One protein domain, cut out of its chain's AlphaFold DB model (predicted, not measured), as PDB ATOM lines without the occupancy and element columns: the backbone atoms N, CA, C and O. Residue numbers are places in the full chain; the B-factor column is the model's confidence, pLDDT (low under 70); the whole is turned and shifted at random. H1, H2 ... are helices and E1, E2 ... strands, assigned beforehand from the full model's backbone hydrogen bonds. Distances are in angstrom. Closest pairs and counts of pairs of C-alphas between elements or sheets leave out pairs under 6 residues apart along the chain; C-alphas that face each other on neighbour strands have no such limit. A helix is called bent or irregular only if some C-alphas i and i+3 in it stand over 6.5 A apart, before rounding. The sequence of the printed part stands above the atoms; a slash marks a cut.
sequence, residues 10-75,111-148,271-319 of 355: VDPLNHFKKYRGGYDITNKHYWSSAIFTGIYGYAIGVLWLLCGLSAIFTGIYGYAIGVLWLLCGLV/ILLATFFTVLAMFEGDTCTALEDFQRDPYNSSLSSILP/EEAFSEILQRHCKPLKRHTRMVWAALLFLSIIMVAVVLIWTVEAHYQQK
ATOM      1  N   VAL A  10     -31.816  18.054  24.978       80.50
ATOM      2  CA  VAL A  10     -31.220  18.072  23.631       80.50
ATOM      3  C   VAL A  10     -30.905  19.516  23.259       80.50
ATOM      4  O   VAL A  10     -31.783  20.370  23.355       80.50
ATOM      5  N   ASP A  11     -29.670  19.786  22.841       83.12
ATOM      6  CA  ASP A  11     -29.235  21.117  22.418       83.12
ATOM      7  C   ASP A  11     -29.131  21.208  20.886       83.12
ATOM      8  O   ASP A  11     -28.214  20.621  20.296       83.12
ATOM      9  N   PRO A  12     -30.032  21.943  20.211       82.56
ATOM     10  CA  PRO A  12     -29.966  22.116  18.766       82.56
ATOM     11  C   PRO A  12     -28.767  22.971  18.317       82.56
ATOM     12  O   PRO A  12     -28.287  22.769  17.203       82.56
ATOM     13  N   LEU A  13     -28.223  23.858  19.164       82.81
ATOM     14  CA  LEU A  13     -27.005  24.622  18.847       82.81
ATOM     15  C   LEU A  13     -25.739  23.752  18.867       82.81
ATOM     16  O   LEU A  13     -24.730  24.117  18.267       82.81
ATOM     17  N   ASN A  14     -25.788  22.591  19.522       84.19
ATOM     18  CA  ASN A  14     -24.685  21.637  19.591       84.19
ATOM     19  C   ASN A  14     -24.998  20.344  18.821       84.19
ATOM     20  O   ASN A  14     -24.822  19.240  19.334       84.19
ATOM     21  N   HIS A  15     -25.478  20.472  17.578       83.31
ATOM     22  CA  HIS A  15     -25.762  19.333  16.690       83.31
ATOM     23  C   HIS A  15     -26.688  18.275  17.323       83.31
ATOM     24  O   HIS A  15     -26.478  17.074  17.145       83.31
ATOM     25  N   PHE A  16     -27.685  18.707  18.102       82.69
ATOM     26  CA  PHE A  16     -28.613  17.834  18.836       82.69
ATOM     27  C   PHE A  16     -27.934  16.879  19.830       82.69
ATOM     28  O   PHE A  16     -28.512  15.866  20.237       82.69
ATOM     29  N   LYS A  17     -26.706  17.187  20.263       83.62
ATOM     30  CA  LYS A  17     -26.068  16.464  21.363       83.62
ATOM     31  C   LYS A  17     -26.792  16.767  22.674       83.62
ATOM     32  O   LYS A  17     -27.419  17.810  22.855       83.62
ATOM     33  N   LYS A  18     -26.699  15.818  23.604       79.38
ATOM     34  CA  LYS A  18     -27.256  15.959  24.950       79.38
ATOM     35  C   LYS A  18     -26.459  17.006  25.730       79.38
ATOM     36  O   LYS A  18     -25.264  16.815  25.957       79.38
ATOM     37  N   TYR A  19     -27.123  18.076  26.146       75.94
ATOM     38  CA  TYR A  19     -26.606  19.043  27.099       75.94
ATOM     39  C   TYR A  19     -26.592  18.419  28.496       75.94
ATOM     40  O   TYR A  19     -27.575  17.809  28.922       75.94
ATOM     41  N   ARG A  20     -25.444  18.536  29.167       76.00
ATOM     42  CA  ARG A  20     -25.209  18.092  30.551       76.00
ATOM     43  C   ARG A  20     -24.652  19.213  31.430       76.00
ATOM     44  O   ARG A  20     -24.158  18.945  32.511       76.00
ATOM     45  N   GLY A  21     -24.649  20.451  30.934       66.75
ATOM     46  CA  GLY A  21     -24.413  21.579  31.826       66.75
ATOM     47  C   GLY A  21     -25.635  21.717  32.726       66.75
ATOM     48  O   GLY A  21     -26.753  21.449  32.287       66.75
ATOM     49  N   GLY A  22     -25.430  22.058  33.989       72.88
ATOM     50  CA  GLY A  22     -26.528  22.377  34.891       72.88
ATOM     51  C   GLY A  22     -27.235  23.677  34.488       72.88
ATOM     52  O   GLY A  22     -27.325  24.055  33.318       72.88
ATOM     53  N   TYR A  23     -27.752  24.381  35.484       74.31
ATOM     54  CA  TYR A  23     -28.373  25.685  35.287       74.31
ATOM     55  C   TYR A  23     -27.300  26.774  35.117       74.31
ATOM     56  O   TYR A  23     -26.584  27.077  36.065       74.31
ATOM     57  N   ASP A  24     -27.196  27.384  33.934       76.25
ATOM     58  CA  ASP A  24     -26.244  28.473  33.664       76.25
ATOM     59  C   ASP A  24     -26.858  29.525  32.727       76.25
ATOM     60  O   ASP A  24     -26.868  29.384  31.503       76.25
ATOM     61  N   ILE A  25     -27.345  30.624  33.311       72.50
ATOM     62  CA  ILE A  25     -27.996  31.729  32.587       72.50
ATOM     63  C   ILE A  25     -27.067  32.494  31.638       72.50
ATOM     64  O   ILE A  25     -27.559  33.225  30.776       72.50
ATOM     65  N   THR A  26     -25.747  32.345  31.760       76.88
ATOM     66  CA  THR A  26     -24.781  33.021  30.881       76.88
ATOM     67  C   THR A  26     -24.457  32.203  29.630       76.88
ATOM     68  O   THR A  26     -23.987  32.745  28.624       76.88
ATOM     69  N   ASN A  27     -24.765  30.906  29.645       77.62
ATOM     70  CA  ASN A  27     -24.407  29.982  28.582       77.62
ATOM     71  C   ASN A  27     -25.465  29.929  27.467       77.62
ATOM     72  O   ASN A  27     -26.636  29.629  27.686       77.62
ATOM     73  N   LYS A  28     -25.053  30.141  26.212       83.56
ATOM     74  CA  LYS A  28     -25.960  30.068  25.048       83.56
ATOM     75  C   LYS A  28     -26.532  28.663  24.814       83.56
ATOM     76  O   LYS A  28     -27.666  28.540  24.352       83.56
ATOM     77  N   HIS A  29     -25.779  27.616  25.151       81.75
ATOM     78  CA  HIS A  29     -26.213  26.219  25.034       81.75
ATOM     79  C   HIS A  29     -27.278  25.852  26.079       81.75
ATOM     80  O   HIS A  29     -28.170  25.047  25.800       81.75
ATOM     81  N   TYR A  30     -27.254  26.504  27.249       81.94
ATOM     82  CA  TYR A  30     -28.326  26.399  28.242       81.94
ATOM     83  C   TYR A  30     -29.641  26.941  27.665       81.94
ATOM     84  O   TYR A  30     -30.628  26.213  27.578       81.94
ATOM     85  N   TRP A  31     -29.634  28.174  27.147       80.12
ATOM     86  CA  TRP A  31     -30.829  28.790  26.556       80.12
ATOM     87  C   TRP A  31     -31.376  28.015  25.356       80.12
ATOM     88  O   TRP A  31     -32.587  27.832  25.228       80.12
ATOM     89  N   SER A  32     -30.491  27.532  24.480       84.00
ATOM     90  CA  SER A  32     -30.900  26.766  23.305       84.00
ATOM     91  C   SER A  32     -31.561  25.436  23.677       84.00
ATOM     92  O   SER A  32     -32.623  25.113  23.139       84.00
ATOM     93  N   SER A  33     -30.985  24.697  24.628       81.94
ATOM     94  CA  SER A  33     -31.543  23.424  25.087       81.94
ATOM     95  C   SER A  33     -32.831  23.587  25.907       81.94
ATOM     96  O   SER A  33     -33.755  22.788  25.748       81.94
ATOM     97  N   ALA A  34     -32.947  24.649  26.712       80.88
ATOM     98  CA  ALA A  34     -34.153  24.970  27.480       80.88
ATOM     99  C   ALA A  34     -35.344  25.356  26.583       80.88
ATOM    100  O   ALA A  34     -36.467  24.894  26.783       80.88
ATOM    101  N   ILE A  35     -35.123  26.141  25.525       79.62
ATOM    102  CA  ILE A  35     -36.198  26.466  24.571       79.62
ATOM    103  C   ILE A  35     -36.618  25.216  23.785       79.62
ATOM    104  O   ILE A  35     -37.806  24.996  23.537       79.62
ATOM    105  N   PHE A  36     -35.657  24.356  23.431       78.50
ATOM    106  CA  PHE A  36     -35.930  23.139  22.671       78.50
ATOM    107  C   PHE A  36     -36.781  22.123  23.445       78.50
ATOM    108  O   PHE A  36     -37.553  21.388  22.831       78.50
ATOM    109  N   THR A  37     -36.750  22.113  24.784       76.38
ATOM    110  CA  THR A  37     -37.652  21.239  25.557       76.38
ATOM    111  C   THR A  37     -39.137  21.555  25.360       76.38
ATOM    112  O   THR A  37     -39.972  20.659  25.480       76.38
ATOM    113  N   GLY A  38     -39.482  22.785  24.964       68.56
ATOM    114  CA  GLY A  38     -40.851  23.189  24.632       68.56
ATOM    115  C   GLY A  38     -41.326  22.782  23.229       68.56
ATOM    116  O   GLY A  38     -42.478  23.054  22.884       68.56
ATOM    117  N   ILE A  39     -40.485  22.130  22.410       76.06
ATOM    118  CA  ILE A  39     -40.753  21.921  20.976       76.06
ATOM    119  C   ILE A  39     -42.040  21.153  20.683       76.06
ATOM    120  O   ILE A  39     -42.757  21.503  19.748       76.06
ATOM    121  N   TYR A  40     -42.393  20.173  21.516       71.75
ATOM    122  CA  TYR A  40     -43.649  19.437  21.374       71.75
ATOM    123  C   TYR A  40     -44.869  20.334  21.613       71.75
ATOM    124  O   TYR A  40     -45.856  20.229  20.889       71.75
ATOM    125  N   GLY A  41     -44.788  21.263  22.569       69.94
ATOM    126  CA  GLY A  41     -45.838  22.250  22.816       69.94
ATOM    127  C   GLY A  41     -46.000  23.218  21.645       69.94
ATOM    128  O   GLY A  41     -47.120  23.463  21.197       69.94
ATOM    129  N   TYR A  42     -44.887  23.704  21.086       69.25
ATOM    130  CA  TYR A  42     -44.912  24.558  19.896       69.25
ATOM    131  C   TYR A  42     -45.469  23.819  18.674       69.25
ATOM    132  O   TYR A  42     -46.313  24.363  17.965       69.25
ATOM    133  N   ALA A  43     -45.063  22.566  18.453       73.12
ATOM    134  CA  ALA A  43     -45.543  21.746  17.343       73.12
ATOM    135  C   ALA A  43     -47.052  21.470  17.437       73.12
ATOM    136  O   ALA A  43     -47.758  21.617  16.442       73.12
ATOM    137  N   ILE A  44     -47.563  21.141  18.630       74.69
ATOM    138  CA  ILE A  44     -49.004  20.969  18.870       74.69
ATOM    139  C   ILE A  44     -49.748  22.285  18.624       74.69
ATOM    140  O   ILE A  44     -50.789  22.271  17.971       74.69
ATOM    141  N   GLY A  45     -49.208  23.417  19.087       70.19
ATOM    142  CA  GLY A  45     -49.791  24.740  18.856       70.19
ATOM    143  C   GLY A  45     -49.868  25.104  17.372       70.19
ATOM    144  O   GLY A  45     -50.917  25.541  16.903       70.19
ATOM    145  N   VAL A  46     -48.795  24.864  16.614       75.81
ATOM    146  CA  VAL A  46     -48.756  25.085  15.159       75.81
ATOM    147  C   VAL A  46     -49.722  24.146  14.438       75.81
ATOM    148  O   VAL A  46     -50.477  24.603  13.583       75.81
ATOM    149  N   LEU A  47     -49.763  22.864  14.809       79.00
ATOM    150  CA  LEU A  47     -50.694  21.892  14.233       79.00
ATOM    151  C   LEU A  47     -52.152  22.295  14.485       79.00
ATOM    152  O   LEU A  47     -52.966  22.239  13.570       79.00
ATOM    153  N   TRP A  48     -52.474  22.754  15.693       72.06
ATOM    154  CA  TRP A  48     -53.798  23.274  16.033       72.06
ATOM    155  C   TRP A  48     -54.155  24.534  15.245       72.06
ATOM    156  O   TRP A  48     -55.286  24.663  14.779       72.06
ATOM    157  N   LEU A  49     -53.197  25.444  15.048       71.00
ATOM    158  CA  LEU A  49     -53.390  26.657  14.254       71.00
ATOM    159  C   LEU A  49     -53.664  26.302  12.784       71.00
ATOM    160  O   LEU A  49     -54.623  26.792  12.194       71.00
ATOM    161  N   LEU A  50     -52.879  25.388  12.212       74.25
ATOM    162  CA  LEU A  50     -53.059  24.907  10.842       74.25
ATOM    163  C   LEU A  50     -54.366  24.123  10.675       74.25
ATOM    164  O   LEU A  50     -55.065  24.317   9.684       74.25
ATOM    165  N   CYS A  51     -54.743  23.299  11.656       67.69
ATOM    166  CA  CYS A  51     -56.005  22.561  11.640       67.69
ATOM    167  C   CYS A  51     -57.205  23.519  11.740       67.69
ATOM    168  O   CYS A  51     -58.161  23.389  10.975       67.69
ATOM    169  N   GLY A  52     -57.127  24.537  12.601       64.62
ATOM    170  CA  GLY A  52     -58.128  25.601  12.701       64.62
ATOM    171  C   GLY A  52     -58.246  26.433  11.422       64.62
ATOM    172  O   GLY A  52     -59.356  26.739  10.995       64.62
ATOM    173  N   LEU A  53     -57.126  26.738  10.757       66.69
ATOM    174  CA  LEU A  53     -57.128  27.403   9.450       66.69
ATOM    175  C   LEU A  53     -57.705  26.502   8.351       66.69
ATOM    176  O   LEU A  53     -58.461  26.981   7.511       66.69
ATOM    177  N   SER A  54     -57.417  25.200   8.372       64.38
ATOM    178  CA  SER A  54     -57.962  24.242   7.401       64.38
ATOM    179  C   SER A  54     -59.473  24.030   7.557       64.38
ATOM    180  O   SER A  54     -60.170  23.855   6.560       64.38
ATOM    181  N   ALA A  55     -60.006  24.153   8.779       56.16
ATOM    182  CA  ALA A  55     -61.441  24.098   9.053       56.16
ATOM    183  C   ALA A  55     -62.214  25.302   8.478       56.16
ATOM    184  O   ALA A  55     -63.422  25.222   8.285       56.16
ATOM    185  N   ILE A  56     -61.532  26.406   8.147       56.25
ATOM    186  CA  ILE A  56     -62.133  27.542   7.426       56.25
ATOM    187  C   ILE A  56     -62.339  27.195   5.938       56.25
ATOM    188  O   ILE A  56     -63.223  27.754   5.292       56.25
ATOM    189  N   PHE A  57     -61.567  26.245   5.394       53.88
ATOM    190  CA  PHE A  57     -61.605  25.864   3.980       53.88
ATOM    191  C   PHE A  57     -62.578  24.714   3.648       53.88
ATOM    192  O   PHE A  57     -62.877  24.512   2.473       53.88
ATOM    193  N   THR A  58     -63.157  24.005   4.626       54.69
ATOM    194  CA  THR A  58     -64.130  22.905   4.405       54.69
ATOM    195  C   THR A  58     -65.585  23.357   4.151       54.69
ATOM    196  O   THR A  58     -66.538  22.622   4.413       54.69
ATOM    197  N   GLY A  59     -65.789  24.546   3.577       59.28
ATOM    198  CA  GLY A  59     -67.108  25.025   3.131       59.28
ATOM    199  C   GLY A  59     -68.077  25.411   4.265       59.28
ATOM    200  O   GLY A  59     -67.670  25.649   5.400       59.28
ATOM    201  N   ILE A  60     -69.378  25.503   3.954       57.72
ATOM    202  CA  ILE A  60     -70.441  26.089   4.811       57.72
ATOM    203  C   ILE A  60     -70.470  25.502   6.244       57.72
ATOM    204  O   ILE A  60     -70.711  26.234   7.204       57.72
ATOM    205  N   TYR A  61     -70.147  24.214   6.416       57.66
ATOM    206  CA  TYR A  61     -70.111  23.543   7.726       57.66
ATOM    207  C   TYR A  61     -68.861  23.871   8.560       57.66
ATOM    208  O   TYR A  61     -68.941  23.918   9.789       57.66
ATOM    209  N   GLY A  62     -67.733  24.180   7.914       56.44
ATOM    210  CA  GLY A  62     -66.538  24.710   8.575       56.44
ATOM    211  C   GLY A  62     -66.768  26.112   9.142       56.44
ATOM    212  O   GLY A  62     -66.328  26.426  10.248       56.44
ATOM    213  N   TYR A  63     -67.578  26.922   8.451       56.72
ATOM    214  CA  TYR A  63     -68.015  28.227   8.949       56.72
ATOM    215  C   TYR A  63     -68.945  28.091  10.162       56.72
ATOM    216  O   TYR A  63     -68.795  28.834  11.123       56.72
ATOM    217  N   ALA A  64     -69.859  27.114  10.171       61.28
ATOM    218  CA  ALA A  64     -70.746  26.863  11.310       61.28
ATOM    219  C   ALA A  64     -69.982  26.382  12.556       61.28
ATOM    220  O   ALA A  64     -70.228  26.881  13.653       61.28
ATOM    221  N   ILE A  65     -69.010  25.478  12.388       66.75
ATOM    222  CA  ILE A  65     -68.137  25.019  13.478       66.75
ATOM    223  C   ILE A  65     -67.228  26.156  13.946       66.75
ATOM    224  O   ILE A  65     -67.141  26.380  15.146       66.75
ATOM    225  N   GLY A  66     -66.621  26.922  13.036       62.56
ATOM    226  CA  GLY A  66     -65.804  28.090  13.371       62.56
ATOM    227  C   GLY A  66     -66.592  29.192  14.086       62.56
ATOM    228  O   GLY A  66     -66.091  29.775  15.045       62.56
ATOM    229  N   VAL A  67     -67.844  29.436  13.686       72.31
ATOM    230  CA  VAL A  67     -68.770  30.359  14.362       72.31
ATOM    231  C   VAL A  67     -69.169  29.814  15.730       72.31
ATOM    232  O   VAL A  67     -69.158  30.571  16.693       72.31
ATOM    233  N   LEU A  68     -69.448  28.516  15.868       74.06
ATOM    234  CA  LEU A  68     -69.763  27.908  17.163       74.06
ATOM    235  C   LEU A  68     -68.553  27.920  18.110       74.06
ATOM    236  O   LEU A  68     -68.711  28.169  19.302       74.06
ATOM    237  N   TRP A  69     -67.343  27.743  17.579       73.19
ATOM    238  CA  TRP A  69     -66.086  27.870  18.314       73.19
ATOM    239  C   TRP A  69     -65.815  29.322  18.738       73.19
ATOM    240  O   TRP A  69     -65.461  29.569  19.890       73.19
ATOM    241  N   LEU A  70     -66.061  30.297  17.855       66.31
ATOM    242  CA  LEU A  70     -65.991  31.731  18.164       66.31
ATOM    243  C   LEU A  70     -67.032  32.154  19.206       66.31
ATOM    244  O   LEU A  70     -66.716  32.929  20.103       66.31
ATOM    245  N   LEU A  71     -68.258  31.636  19.117       69.62
ATOM    246  CA  LEU A  71     -69.329  31.912  20.073       69.62
ATOM    247  C   LEU A  71     -69.048  31.253  21.425       69.62
ATOM    248  O   LEU A  71     -69.216  31.902  22.450       69.62
ATOM    249  N   CYS A  72     -68.539  30.020  21.448       70.75
ATOM    250  CA  CYS A  72     -68.097  29.356  22.675       70.75
ATOM    251  C   CYS A  72     -66.910  30.101  23.312       70.75
ATOM    252  O   CYS A  72     -66.896  30.336  24.519       70.75
ATOM    253  N   GLY A  73     -65.961  30.580  22.501       68.75
ATOM    254  CA  GLY A  73     -64.867  31.448  22.943       68.75
ATOM    255  C   GLY A  73     -65.346  32.792  23.504       68.75
ATOM    256  O   GLY A  73     -64.837  33.239  24.529       68.75
ATOM    257  N   LEU A  74     -66.360  33.415  22.895       68.62
ATOM    258  CA  LEU A  74     -66.979  34.656  23.381       68.62
ATOM    259  C   LEU A  74     -67.804  34.447  24.658       68.62
ATOM    260  O   LEU A  74     -67.796  35.315  25.526       68.62
ATOM    261  N   VAL A  75     -68.479  33.304  24.805       76.62
ATOM    262  CA  VAL A  75     -69.223  32.947  26.024       76.62
ATOM    263  C   VAL A  75     -68.261  32.644  27.169       76.62
ATOM    264  O   VAL A  75     -68.444  33.173  28.259       76.62
ATOM    265  N   ILE A 111     -51.953  32.769  23.111       62.94
ATOM    266  CA  ILE A 111     -50.709  32.098  22.717       62.94
ATOM    267  C   ILE A 111     -49.544  32.732  23.473       62.94
ATOM    268  O   ILE A 111     -48.754  32.010  24.065       62.94
ATOM    269  N   LEU A 112     -49.492  34.066  23.535       68.06
ATOM    270  CA  LEU A 112     -48.479  34.795  24.300       68.06
ATOM    271  C   LEU A 112     -48.554  34.474  25.801       68.06
ATOM    272  O   LEU A 112     -47.519  34.216  26.413       68.06
ATOM    273  N   LEU A 113     -49.760  34.400  26.380       69.50
ATOM    274  CA  LEU A 113     -49.962  33.967  27.766       69.50
ATOM    275  C   LEU A 113     -49.494  32.528  27.967       69.50
ATOM    276  O   LEU A 113     -48.765  32.263  28.913       69.50
ATOM    277  N   ALA A 114     -49.898  31.604  27.093       69.94
ATOM    278  CA  ALA A 114     -49.522  30.200  27.208       69.94
ATOM    279  C   ALA A 114     -48.003  30.029  27.109       69.94
ATOM    280  O   ALA A 114     -47.426  29.329  27.934       69.94
ATOM    281  N   THR A 115     -47.343  30.720  26.173       72.31
ATOM    282  CA  THR A 115     -45.878  30.715  26.068       72.31
ATOM    283  C   THR A 115     -45.205  31.343  27.282       72.31
ATOM    284  O   THR A 115     -44.172  30.861  27.723       72.31
ATOM    285  N   PHE A 116     -45.788  32.394  27.856       76.12
ATOM    286  CA  PHE A 116     -45.260  33.023  29.059       76.12
ATOM    287  C   PHE A 116     -45.384  32.092  30.273       76.12
ATOM    288  O   PHE A 116     -44.408  31.877  30.984       76.12
ATOM    289  N   PHE A 117     -46.546  31.463  30.467       70.69
ATOM    290  CA  PHE A 117     -46.778  30.512  31.556       70.69
ATOM    291  C   PHE A 117     -45.944  29.233  31.425       70.69
ATOM    292  O   PHE A 117     -45.479  28.716  32.438       70.69
ATOM    293  N   THR A 118     -45.706  28.726  30.211       70.62
ATOM    294  CA  THR A 118     -44.823  27.564  30.015       70.62
ATOM    295  C   THR A 118     -43.368  27.913  30.291       70.62
ATOM    296  O   THR A 118     -42.662  27.122  30.910       70.62
ATOM    297  N   VAL A 119     -42.928  29.106  29.889       72.31
ATOM    298  CA  VAL A 119     -41.588  29.613  30.186       72.31
ATOM    299  C   VAL A 119     -41.392  29.790  31.692       72.31
ATOM    300  O   VAL A 119     -40.407  29.290  32.226       72.31
ATOM    301  N   LEU A 120     -42.350  30.402  32.397       72.62
ATOM    302  CA  LEU A 120     -42.310  30.514  33.859       72.62
ATOM    303  C   LEU A 120     -42.235  29.142  34.544       72.62
ATOM    304  O   LEU A 120     -41.391  28.940  35.412       72.62
ATOM    305  N   ALA A 121     -43.042  28.174  34.101       71.00
ATOM    306  CA  ALA A 121     -43.033  26.825  34.662       71.00
ATOM    307  C   ALA A 121     -41.704  26.075  34.426       71.00
ATOM    308  O   ALA A 121     -41.310  25.254  35.257       71.00
ATOM    309  N   MET A 122     -41.008  26.343  33.311       69.75
ATOM    310  CA  MET A 122     -39.662  25.807  33.057       69.75
ATOM    311  C   MET A 122     -38.628  26.445  33.989       69.75
ATOM    312  O   MET A 122     -37.876  25.726  34.644       69.75
ATOM    313  N   PHE A 123     -38.642  27.777  34.117       73.25
ATOM    314  CA  PHE A 123     -37.728  28.490  35.012       73.25
ATOM    315  C   PHE A 123     -37.871  28.051  36.465       73.25
ATOM    316  O   PHE A 123     -36.869  27.845  37.144       73.25
ATOM    317  N   GLU A 124     -39.099  27.880  36.939       73.88
ATOM    318  CA  GLU A 124     -39.386  27.439  38.302       73.88
ATOM    319  C   GLU A 124     -38.811  26.046  38.604       73.88
ATOM    320  O   GLU A 124     -38.178  25.841  39.642       73.88
ATOM    321  N   GLY A 125     -38.988  25.092  37.685       75.62
ATOM    322  CA  GLY A 125     -38.463  23.733  37.835       75.62
ATOM    323  C   GLY A 125     -36.936  23.670  37.797       75.62
ATOM    324  O   GLY A 125     -36.322  22.975  38.614       75.62
ATOM    325  N   ASP A 126     -36.325  24.426  36.887       78.00
ATOM    326  CA  ASP A 126     -34.872  24.467  36.724       78.00
ATOM    327  C   ASP A 126     -34.197  25.185  37.899       78.00
ATOM    328  O   ASP A 126     -33.197  24.695  38.419       78.00
ATOM    329  N   THR A 127     -34.805  26.267  38.399       82.81
ATOM    330  CA  THR A 127     -34.345  26.979  39.601       82.81
ATOM    331  C   THR A 127     -34.357  26.051  40.813       82.81
ATOM    332  O   THR A 127     -33.353  25.917  41.502       82.81
ATOM    333  N   CYS A 128     -35.455  25.327  41.041       86.31
ATOM    334  CA  CYS A 128     -35.542  24.370  42.144       86.31
ATOM    335  C   CYS A 128     -34.527  23.224  42.044       86.31
ATOM    336  O   CYS A 128     -34.033  22.766  43.070       86.31
ATOM    337  N   THR A 129     -34.198  22.783  40.827       85.69
ATOM    338  CA  THR A 129     -33.165  21.759  40.606       85.69
ATOM    339  C   THR A 129     -31.771  22.316  40.904       85.69
ATOM    340  O   THR A 129     -30.973  21.644  41.548       85.69
ATOM    341  N   ALA A 130     -31.496  23.563  40.513       85.12
ATOM    342  CA  ALA A 130     -30.237  24.239  40.820       85.12
ATOM    343  C   ALA A 130     -30.043  24.472  42.330       85.12
ATOM    344  O   ALA A 130     -28.936  24.307  42.838       85.12
ATOM    345  N   LEU A 131     -31.114  24.818  43.055       86.31
ATOM    346  CA  LEU A 131     -31.075  24.932  44.516       86.31
ATOM    347  C   LEU A 131     -30.858  23.566  45.194       86.31
ATOM    348  O   LEU A 131     -30.138  23.498  46.185       86.31
ATOM    349  N   GLU A 132     -31.458  22.488  44.673       86.69
ATOM    350  CA  GLU A 132     -31.276  21.126  45.206       86.69
ATOM    351  C   GLU A 132     -29.830  20.640  45.027       86.69
ATOM    352  O   GLU A 132     -29.273  20.020  45.933       86.69
ATOM    353  N   ASP A 133     -29.212  20.963  43.887       85.44
ATOM    354  CA  ASP A 133     -27.810  20.646  43.598       85.44
ATOM    355  C   ASP A 133     -26.861  21.433  44.518       85.44
ATOM    356  O   ASP A 133     -26.004  20.839  45.175       85.44
ATOM    357  N   PHE A 134     -27.109  22.740  44.701       85.12
ATOM    358  CA  PHE A 134     -26.342  23.570  45.639       85.12
ATOM    359  C   PHE A 134     -26.439  23.080  47.088       85.12
ATOM    360  O   PHE A 134     -25.436  23.055  47.794       85.12
ATOM    361  N   GLN A 135     -27.621  22.646  47.537       85.69
ATOM    362  CA  GLN A 135     -27.788  22.080  48.879       85.69
ATOM    363  C   GLN A 135     -26.989  20.776  49.067       85.69
ATOM    364  O   GLN A 135     -26.655  20.404  50.191       85.69
ATOM    365  N   ARG A 136     -26.706  20.051  47.978       85.12
ATOM    366  CA  ARG A 136     -25.985  18.777  48.014       85.12
ATOM    367  C   ARG A 136     -24.472  18.966  48.053       85.12
ATOM    368  O   ARG A 136     -23.805  18.250  48.798       85.12
ATOM    369  N   ASP A 137     -23.945  19.882  47.247       83.25
ATOM    370  CA  ASP A 137     -22.535  20.282  47.268       83.25
ATOM    371  C   ASP A 137     -22.413  21.788  46.969       83.25
ATOM    372  O   ASP A 137     -22.401  22.184  45.799       83.25
ATOM    373  N   PRO A 138     -22.288  22.651  47.993       79.69
ATOM    374  CA  PRO A 138     -22.225  24.101  47.798       79.69
ATOM    375  C   PRO A 138     -20.931  24.555  47.101       79.69
ATOM    376  O   PRO A 138     -20.866  25.673  46.590       79.69
ATOM    377  N   TYR A 139     -19.904  23.698  47.036       78.69
ATOM    378  CA  TYR A 139     -18.605  24.031  46.452       78.69
ATOM    379  C   TYR A 139     -18.529  23.671  44.963       78.69
ATOM    380  O   TYR A 139     -17.952  24.428  44.182       78.69
ATOM    381  N   ASN A 140     -19.153  22.564  44.544       81.62
ATOM    382  CA  ASN A 140     -19.143  22.091  43.151       81.62
ATOM    383  C   ASN A 140     -20.532  22.094  42.502       81.62
ATOM    384  O   ASN A 140     -20.944  21.103  41.902       81.62
ATOM    385  N   SER A 141     -21.232  23.221  42.585       81.38
ATOM    386  CA  SER A 141     -22.555  23.400  41.977       81.38
ATOM    387  C   SER A 141     -22.587  24.573  41.010       81.38
ATOM    388  O   SER A 141     -21.781  25.493  41.107       81.38
ATOM    389  N   SER A 142     -23.570  24.612  40.104       81.06
ATOM    390  CA  SER A 142     -23.718  25.745  39.172       81.06
ATOM    391  C   SER A 142     -23.896  27.100  39.887       81.06
ATOM    392  O   SER A 142     -23.473  28.136  39.373       81.06
ATOM    393  N   LEU A 143     -24.466  27.094  41.099       81.12
ATOM    394  CA  LEU A 143     -24.697  28.291  41.915       81.12
ATOM    395  C   LEU A 143     -23.464  28.761  42.716       81.12
ATOM    396  O   LEU A 143     -23.491  29.870  43.249       81.12
ATOM    397  N   SER A 144     -22.384  27.969  42.789       78.62
ATOM    398  CA  SER A 144     -21.187  28.323  43.577       78.62
ATOM    399  C   SER A 144     -20.464  29.561  43.036       78.62
ATOM    400  O   SER A 144     -19.815  30.286  43.783       78.62
ATOM    401  N   SER A 145     -20.641  29.865  41.746       75.19
ATOM    402  CA  SER A 145     -20.142  31.094  41.116       75.19
ATOM    403  C   SER A 145     -20.848  32.372  41.592       75.19
ATOM    404  O   SER A 145     -20.266  33.452  41.522       75.19
ATOM    405  N   ILE A 146     -22.091  32.263  42.072       77.50
ATOM    406  CA  ILE A 146     -22.906  33.391  42.553       77.50
ATOM    407  C   ILE A 146     -22.764  33.540  44.071       77.50
ATOM    408  O   ILE A 146     -22.717  34.656  44.584       77.50
ATOM    409  N   LEU A 147     -22.684  32.415  44.786       77.50
ATOM    410  CA  LEU A 147     -22.510  32.342  46.237       77.50
ATOM    411  C   LEU A 147     -21.233  31.545  46.561       77.50
ATOM    412  O   LEU A 147     -21.314  30.347  46.843       77.50
ATOM    413  N   PRO A 148     -20.049  32.187  46.502       76.62
ATOM    414  CA  PRO A 148     -18.768  31.511  46.679       76.62
ATOM    415  C   PRO A 148     -18.478  31.246  48.163       76.62
ATOM    416  O   PRO A 148     -17.824  32.033  48.849       76.62
ATOM    417  N   GLU A 271     -27.291  27.957  53.486       82.44
ATOM    418  CA  GLU A 271     -27.771  26.576  53.382       82.44
ATOM    419  C   GLU A 271     -29.132  26.383  54.066       82.44
ATOM    420  O   GLU A 271     -30.031  25.756  53.498       82.44
ATOM    421  N   GLU A 272     -29.320  26.956  55.258       84.62
ATOM    422  CA  GLU A 272     -30.587  26.899  55.993       84.62
ATOM    423  C   GLU A 272     -31.720  27.603  55.236       84.62
ATOM    424  O   GLU A 272     -32.792  27.018  55.048       84.62
ATOM    425  N   ALA A 273     -31.477  28.815  54.724       85.69
ATOM    426  CA  ALA A 273     -32.462  29.559  53.942       85.69
ATOM    427  C   ALA A 273     -32.876  28.797  52.672       85.69
ATOM    428  O   ALA A 273     -34.061  28.721  52.334       85.69
ATOM    429  N   PHE A 274     -31.918  28.182  51.976       85.69
ATOM    430  CA  PHE A 274     -32.212  27.384  50.788       85.69
ATOM    431  C   PHE A 274     -32.943  26.088  51.113       85.69
ATOM    432  O   PHE A 274     -33.879  25.742  50.395       85.69
ATOM    433  N   SER A 275     -32.604  25.419  52.216       86.25
ATOM    434  CA  SER A 275     -33.346  24.254  52.703       86.25
ATOM    435  C   SER A 275     -34.819  24.594  52.963       86.25
ATOM    436  O   SER A 275     -35.716  23.853  52.542       86.25
ATOM    437  N   GLU A 276     -35.094  25.747  53.583       89.88
ATOM    438  CA  GLU A 276     -36.462  26.212  53.816       89.88
ATOM    439  C   GLU A 276     -37.201  26.466  52.496       89.88
ATOM    440  O   GLU A 276     -38.317  25.970  52.312       89.88
ATOM    441  N   ILE A 277     -36.578  27.167  51.543       87.31
ATOM    442  CA  ILE A 277     -37.164  27.432  50.219       87.31
ATOM    443  C   ILE A 277     -37.456  26.123  49.478       87.31
ATOM    444  O   ILE A 277     -38.541  25.950  48.906       87.31
ATOM    445  N   LEU A 278     -36.524  25.170  49.520       87.50
ATOM    446  CA  LEU A 278     -36.665  23.893  48.835       87.50
ATOM    447  C   LEU A 278     -37.852  23.093  49.385       87.50
ATOM    448  O   LEU A 278     -38.627  22.491  48.631       87.50
ATOM    449  N   GLN A 279     -38.038  23.119  50.707       86.50
ATOM    450  CA  GLN A 279     -39.149  22.433  51.357       86.50
ATOM    451  C   GLN A 279     -40.490  23.152  51.182       86.50
ATOM    452  O   GLN A 279     -41.480  22.489  50.857       86.50
ATOM    453  N   ARG A 280     -40.544  24.476  51.376       86.69
ATOM    454  CA  ARG A 280     -41.799  25.248  51.335       86.69
ATOM    455  C   ARG A 280     -42.305  25.531  49.933       86.69
ATOM    456  O   ARG A 280     -43.516  25.556  49.744       86.69
ATOM    457  N   HIS A 281     -41.416  25.760  48.970       84.06
ATOM    458  CA  HIS A 281     -41.804  26.238  47.644       84.06
ATOM    459  C   HIS A 281     -41.548  25.193  46.562       84.06
ATOM    460  O   HIS A 281     -42.470  24.851  45.824       84.06
ATOM    461  N   CYS A 282     -40.359  24.594  46.508       86.50
ATOM    462  CA  CYS A 282     -40.009  23.701  45.399       86.50
ATOM    463  C   CYS A 282     -40.771  22.367  45.403       86.50
ATOM    464  O   CYS A 282     -41.271  21.929  44.360       86.50
ATOM    465  N   LYS A 283     -40.931  21.722  46.567       84.81
ATOM    466  CA  LYS A 283     -41.713  20.476  46.683       84.81
ATOM    467  C   LYS A 283     -43.183  20.620  46.253       84.81
ATOM    468  O   LYS A 283     -43.619  19.817  45.418       84.81
ATOM    469  N   PRO A 284     -43.972  21.581  46.781       84.12
ATOM    470  CA  PRO A 284     -45.355  21.737  46.342       84.12
ATOM    471  C   PRO A 284     -45.434  22.165  44.879       84.12
ATOM    472  O   PRO A 284     -46.280  21.647  44.153       84.12
ATOM    473  N   LEU A 285     -44.518  23.014  44.408       80.75
ATOM    474  CA  LEU A 285     -44.504  23.472  43.021       80.75
ATOM    475  C   LEU A 285     -44.332  22.319  42.030       80.75
ATOM    476  O   LEU A 285     -45.161  22.144  41.139       80.75
ATOM    477  N   LYS A 286     -43.358  21.425  42.255       79.38
ATOM    478  CA  LYS A 286     -43.161  20.221  41.425       79.38
ATOM    479  C   LYS A 286     -44.410  19.331  41.385       79.38
ATOM    480  O   LYS A 286     -44.699  18.699  40.365       79.38
ATOM    481  N   ARG A 287     -45.170  19.279  42.485       81.19
ATOM    482  CA  ARG A 287     -46.436  18.537  42.571       81.19
ATOM    483  C   ARG A 287     -47.554  19.234  41.792       81.19
ATOM    484  O   ARG A 287     -48.243  18.564  41.023       81.19
ATOM    485  N   HIS A 288     -47.728  20.545  41.959       76.56
ATOM    486  CA  HIS A 288     -48.737  21.331  41.246       76.56
ATOM    487  C   HIS A 288     -48.496  21.330  39.738       76.56
ATOM    488  O   HIS A 288     -49.420  21.016  38.990       76.56
ATOM    489  N   THR A 289     -47.259  21.545  39.292       76.44
ATOM    490  CA  THR A 289     -46.891  21.483  37.873       76.44
ATOM    491  C   THR A 289     -47.240  20.121  37.277       76.44
ATOM    492  O   THR A 289     -47.875  20.052  36.228       76.44
ATOM    493  N   ARG A 290     -46.949  19.014  37.977       79.19
ATOM    494  CA  ARG A 290     -47.332  17.667  37.516       79.19
ATOM    495  C   ARG A 290     -48.850  17.490  37.389       79.19
ATOM    496  O   ARG A 290     -49.307  16.882  36.426       79.19
ATOM    497  N   MET A 291     -49.627  18.020  38.337       78.44
ATOM    498  CA  MET A 291     -51.094  17.975  38.278       78.44
ATOM    499  C   MET A 291     -51.647  18.810  37.116       78.44
ATOM    500  O   MET A 291     -52.556  18.352  36.428       78.44
ATOM    501  N   VAL A 292     -51.069  19.983  36.844       79.00
ATOM    502  CA  VAL A 292     -51.439  20.824  35.692       79.00
ATOM    503  C   VAL A 292     -51.144  20.107  34.377       79.00
ATOM    504  O   VAL A 292     -52.013  20.050  33.513       79.00
ATOM    505  N   TRP A 293     -49.967  19.493  34.233       75.94
ATOM    506  CA  TRP A 293     -49.632  18.697  33.047       75.94
ATOM    507  C   TRP A 293     -50.602  17.528  32.837       75.94
ATOM    508  O   TRP A 293     -51.070  17.319  31.720       75.94
ATOM    509  N   ALA A 294     -50.964  16.806  33.902       78.19
ATOM    510  CA  ALA A 294     -51.958  15.736  33.820       78.19
ATOM    511  C   ALA A 294     -53.341  16.259  33.388       78.19
ATOM    512  O   ALA A 294     -53.986  15.660  32.526       78.19
ATOM    513  N   ALA A 295     -53.778  17.399  33.934       78.25
ATOM    514  CA  ALA A 295     -55.036  18.034  33.554       78.25
ATOM    515  C   ALA A 295     -55.030  18.513  32.092       78.25
ATOM    516  O   ALA A 295     -56.004  18.296  31.374       78.25
ATOM    517  N   LEU A 296     -53.927  19.106  31.624       74.31
ATOM    518  CA  LEU A 296     -53.762  19.529  30.230       74.31
ATOM    519  C   LEU A 296     -53.818  18.341  29.263       74.31
ATOM    520  O   LEU A 296     -54.494  18.424  28.238       74.31
ATOM    521  N   LEU A 297     -53.168  17.222  29.602       80.19
ATOM    522  CA  LEU A 297     -53.245  15.988  28.814       80.19
ATOM    523  C   LEU A 297     -54.681  15.459  28.743       80.19
ATOM    524  O   LEU A 297     -55.164  15.123  27.663       80.19
ATOM    525  N   PHE A 298     -55.388  15.436  29.872       80.94
ATOM    526  CA  PHE A 298     -56.773  14.977  29.928       80.94
ATOM    527  C   PHE A 298     -57.719  15.858  29.098       80.94
ATOM    528  O   PHE A 298     -58.504  15.347  28.300       80.94
ATOM    529  N   LEU A 299     -57.600  17.185  29.220       78.62
ATOM    530  CA  LEU A 299     -58.369  18.137  28.415       78.62
ATOM    531  C   LEU A 299     -58.079  17.984  26.919       78.62
ATOM    532  O   LEU A 299     -59.003  18.028  26.109       78.62
ATOM    533  N   SER A 300     -56.816  17.755  26.547       82.50
ATOM    534  CA  SER A 300     -56.431  17.503  25.158       82.50
ATOM    535  C   SER A 300     -57.124  16.257  24.595       82.50
ATOM    536  O   SER A 300     -57.718  16.326  23.520       82.50
ATOM    537  N   ILE A 301     -57.136  15.150  25.345       84.44
ATOM    538  CA  ILE A 301     -57.794  13.898  24.937       84.44
ATOM    539  C   ILE A 301     -59.305  14.100  24.758       84.44
ATOM    540  O   ILE A 301     -59.863  13.672  23.746       84.44
ATOM    541  N   ILE A 302     -59.966  14.784  25.701       82.56
ATOM    542  CA  ILE A 302     -61.407  15.070  25.611       82.56
ATOM    543  C   ILE A 302     -61.718  15.885  24.358       82.56
ATOM    544  O   ILE A 302     -62.637  15.539  23.617       82.56
ATOM    545  N   MET A 303     -60.950  16.943  24.094       76.94
ATOM    546  CA  MET A 303     -61.172  17.792  22.924       76.94
ATOM    547  C   MET A 303     -61.049  17.005  21.616       76.94
ATOM    548  O   MET A 303     -61.886  17.163  20.731       76.94
ATOM    549  N   VAL A 304     -60.057  16.117  21.508       78.88
ATOM    550  CA  VAL A 304     -59.897  15.237  20.339       78.88
ATOM    551  C   VAL A 304     -61.104  14.307  20.184       78.88
ATOM    552  O   VAL A 304     -61.649  14.195  19.088       78.88
ATOM    553  N   ALA A 305     -61.568  13.682  21.268       76.00
ATOM    554  CA  ALA A 305     -62.725  12.786  21.233       76.00
ATOM    555  C   ALA A 305     -64.015  13.508  20.811       76.00
ATOM    556  O   ALA A 305     -64.761  12.997  19.978       76.00
ATOM    557  N   VAL A 306     -64.252  14.716  21.333       77.69
ATOM    558  CA  VAL A 306     -65.410  15.544  20.957       77.69
ATOM    559  C   VAL A 306     -65.376  15.878  19.465       77.69
ATOM    560  O   VAL A 306     -66.387  15.711  18.787       77.69
ATOM    561  N   VAL A 307     -64.216  16.274  18.929       79.12
ATOM    562  CA  VAL A 307     -64.060  16.550  17.491       79.12
ATOM    563  C   VAL A 307     -64.357  15.303  16.657       79.12
ATOM    564  O   VAL A 307     -65.106  15.391  15.687       79.12
ATOM    565  N   LEU A 308     -63.844  14.131  17.046       76.12
ATOM    566  CA  LEU A 308     -64.109  12.882  16.327       76.12
ATOM    567  C   LEU A 308     -65.603  12.533  16.311       76.12
ATOM    568  O   LEU A 308     -66.148  12.256  15.242       76.12
ATOM    569  N   ILE A 309     -66.285  12.617  17.457       79.88
ATOM    570  CA  ILE A 309     -67.733  12.363  17.549       79.88
ATOM    571  C   ILE A 309     -68.499  13.298  16.606       79.88
ATOM    572  O   ILE A 309     -69.335  12.841  15.826       79.88
ATOM    573  N   TRP A 310     -68.157  14.588  16.610       75.88
ATOM    574  CA  TRP A 310     -68.809  15.584  15.761       75.88
ATOM    575  C   TRP A 310     -68.564  15.333  14.269       75.88
ATOM    576  O   TRP A 310     -69.482  15.485  13.465       75.88
ATOM    577  N   THR A 311     -67.356  14.907  13.879       75.06
ATOM    578  CA  THR A 311     -67.067  14.568  12.472       75.06
ATOM    579  C   THR A 311     -67.871  13.361  11.983       75.06
ATOM    580  O   THR A 311     -68.373  13.378  10.858       75.06
ATOM    581  N   VAL A 312     -68.047  12.336  12.826       78.31
ATOM    582  CA  VAL A 312     -68.839  11.143  12.493       78.31
ATOM    583  C   VAL A 312     -70.319  11.491  12.372       78.31
ATOM    584  O   VAL A 312     -70.970  11.073  11.414       78.31
ATOM    585  N   GLU A 313     -70.850  12.280  13.307       75.19
ATOM    586  CA  GLU A 313     -72.252  12.691  13.287       75.19
ATOM    587  C   GLU A 313     -72.573  13.567  12.067       75.19
ATOM    588  O   GLU A 313     -73.572  13.328  11.389       75.19
ATOM    589  N   ALA A 314     -71.688  14.503  11.708       74.44
ATOM    590  CA  ALA A 314     -71.836  15.319  10.503       74.44
ATOM    591  C   ALA A 314     -71.839  14.465   9.222       74.44
ATOM    592  O   ALA A 314     -72.704  14.634   8.360       74.44
ATOM    593  N   HIS A 315     -70.922  13.499   9.120       70.12
ATOM    594  CA  HIS A 315     -70.872  12.579   7.984       70.12
ATOM    595  C   HIS A 315     -72.132  11.697   7.903       70.12
ATOM    596  O   HIS A 315     -72.659  11.442   6.816       70.12
ATOM    597  N   TYR A 316     -72.659  11.250   9.046       71.75
ATOM    598  CA  TYR A 316     -73.895  10.471   9.101       71.75
ATOM    599  C   TYR A 316     -75.127  11.298   8.699       71.75
ATOM    600  O   TYR A 316     -75.956  10.821   7.921       71.75
ATOM    601  N   GLN A 317     -75.237  12.550   9.163       68.38
ATOM    602  CA  GLN A 317     -76.323  13.451   8.762       68.38
ATOM    603  C   GLN A 317     -76.285  13.775   7.263       68.38
ATOM    604  O   GLN A 317     -77.325  13.726   6.604       68.38
ATOM    605  N   GLN A 318     -75.096  13.999   6.696       60.00
ATOM    606  CA  GLN A 318     -74.928  14.215   5.257       60.00
ATOM    607  C   GLN A 318     -75.378  12.995   4.436       60.00
ATOM    608  O   GLN A 318     -76.018  13.146   3.394       60.00
ATOM    609  N   LYS A 319     -75.105  11.776   4.922       62.88
ATOM    610  CA  LYS A 319     -75.548  10.538   4.264       62.88
ATOM    611  C   LYS A 319     -77.069  10.364   4.323       62.88
ATOM    612  O   LYS A 319     -77.651   9.956   3.323       62.88
TER     613      LYS A 319
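AT A GLANCE: This is residues 10 to 75, 111 to 148 and 271 to 319 of the 355 residues of an uncharacterized protein of Camellia sinensis var. sinensis (UniProt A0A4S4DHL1). One long bent helix, H6, makes the length of an open, elongated frame; H4 packs on its first part, H1 and then H2 run past H4's other side, and H3 makes a corner with H2's end. The 153 printed residues hold one named strand and six named helices, in the order E1, H1 to H6: mostly helix. The whole is only just loose, close to extended, with a radius of gyration of the C-alphas of 21.9 A and spans of 72 by 37 by 23 A.

HOW THE PARTS SIT: Start at H6, residues 271 to 319, assigned as one helix by its hydrogen bonds but bent: C-alphas 280 and 283 are 6.7 A apart, and arms H6a, residues 271 to 280, and H6b, residues 283 to 319, stand at a shallow tilt of 32 degrees. H4, residues 111 to 136, touches H6a with residues 128 to 135 alone, at a steep tilt of 44 degrees, opposite ways; the closest C-alphas, of Gln 135 and Glu 271, are 6.4 A apart. H4 only just touches H6b, with 3 pairs of C-alphas within 8 A, the closest those of Gly 125 and Lys 286 at 6.9 A. H5, residues 142 to 145, only just irregular with C-alphas 142 and 145 6.7 A apart, touches H4; the closest C-alphas, of Phe 134 and Leu 143, are 6.2 A apart. H1, residues 28 to 37, is close to H4 but not clearly touching; the closest C-alphas, of Ala 34 and Met 122, are 7.9 A apart. H2, residues 39 to 57, is near H4, apart from H6b, and touches H3, residues 60 to 75, at a steep tilt of 55 degrees; the closest C-alphas, of Ala 55 and Gly 62, are 5.2 A apart. E1, residues 17 to 19, pairs with no named strand. Every O i to N i+4 pair is within hydrogen-bond range in H1, H3, H4, H6a and H6b, and 13 of 15 in H2; H5 is too short for one.

IN THESE COORDINATES: Find C-alpha 283 at (-41.713, 20.476, 46.683); from there H6b runs 55.2 A to C-alpha 319 at (-75.548, 10.538, 4.264). H4 is 37.8 A long, H2 27.2 A and H3 22.3 A.

THE WHOLE: Look for the farthest C-alphas at Pro 148 and Lys 319, 73.9 A apart. Residues 76 to 110 and 149 to 270 are not printed, with C-alpha gaps of 18.8 A and 12.3 A. Of the links printed whole, none is long. Confidence is under 70 in 32 residues, among them 51 to 66.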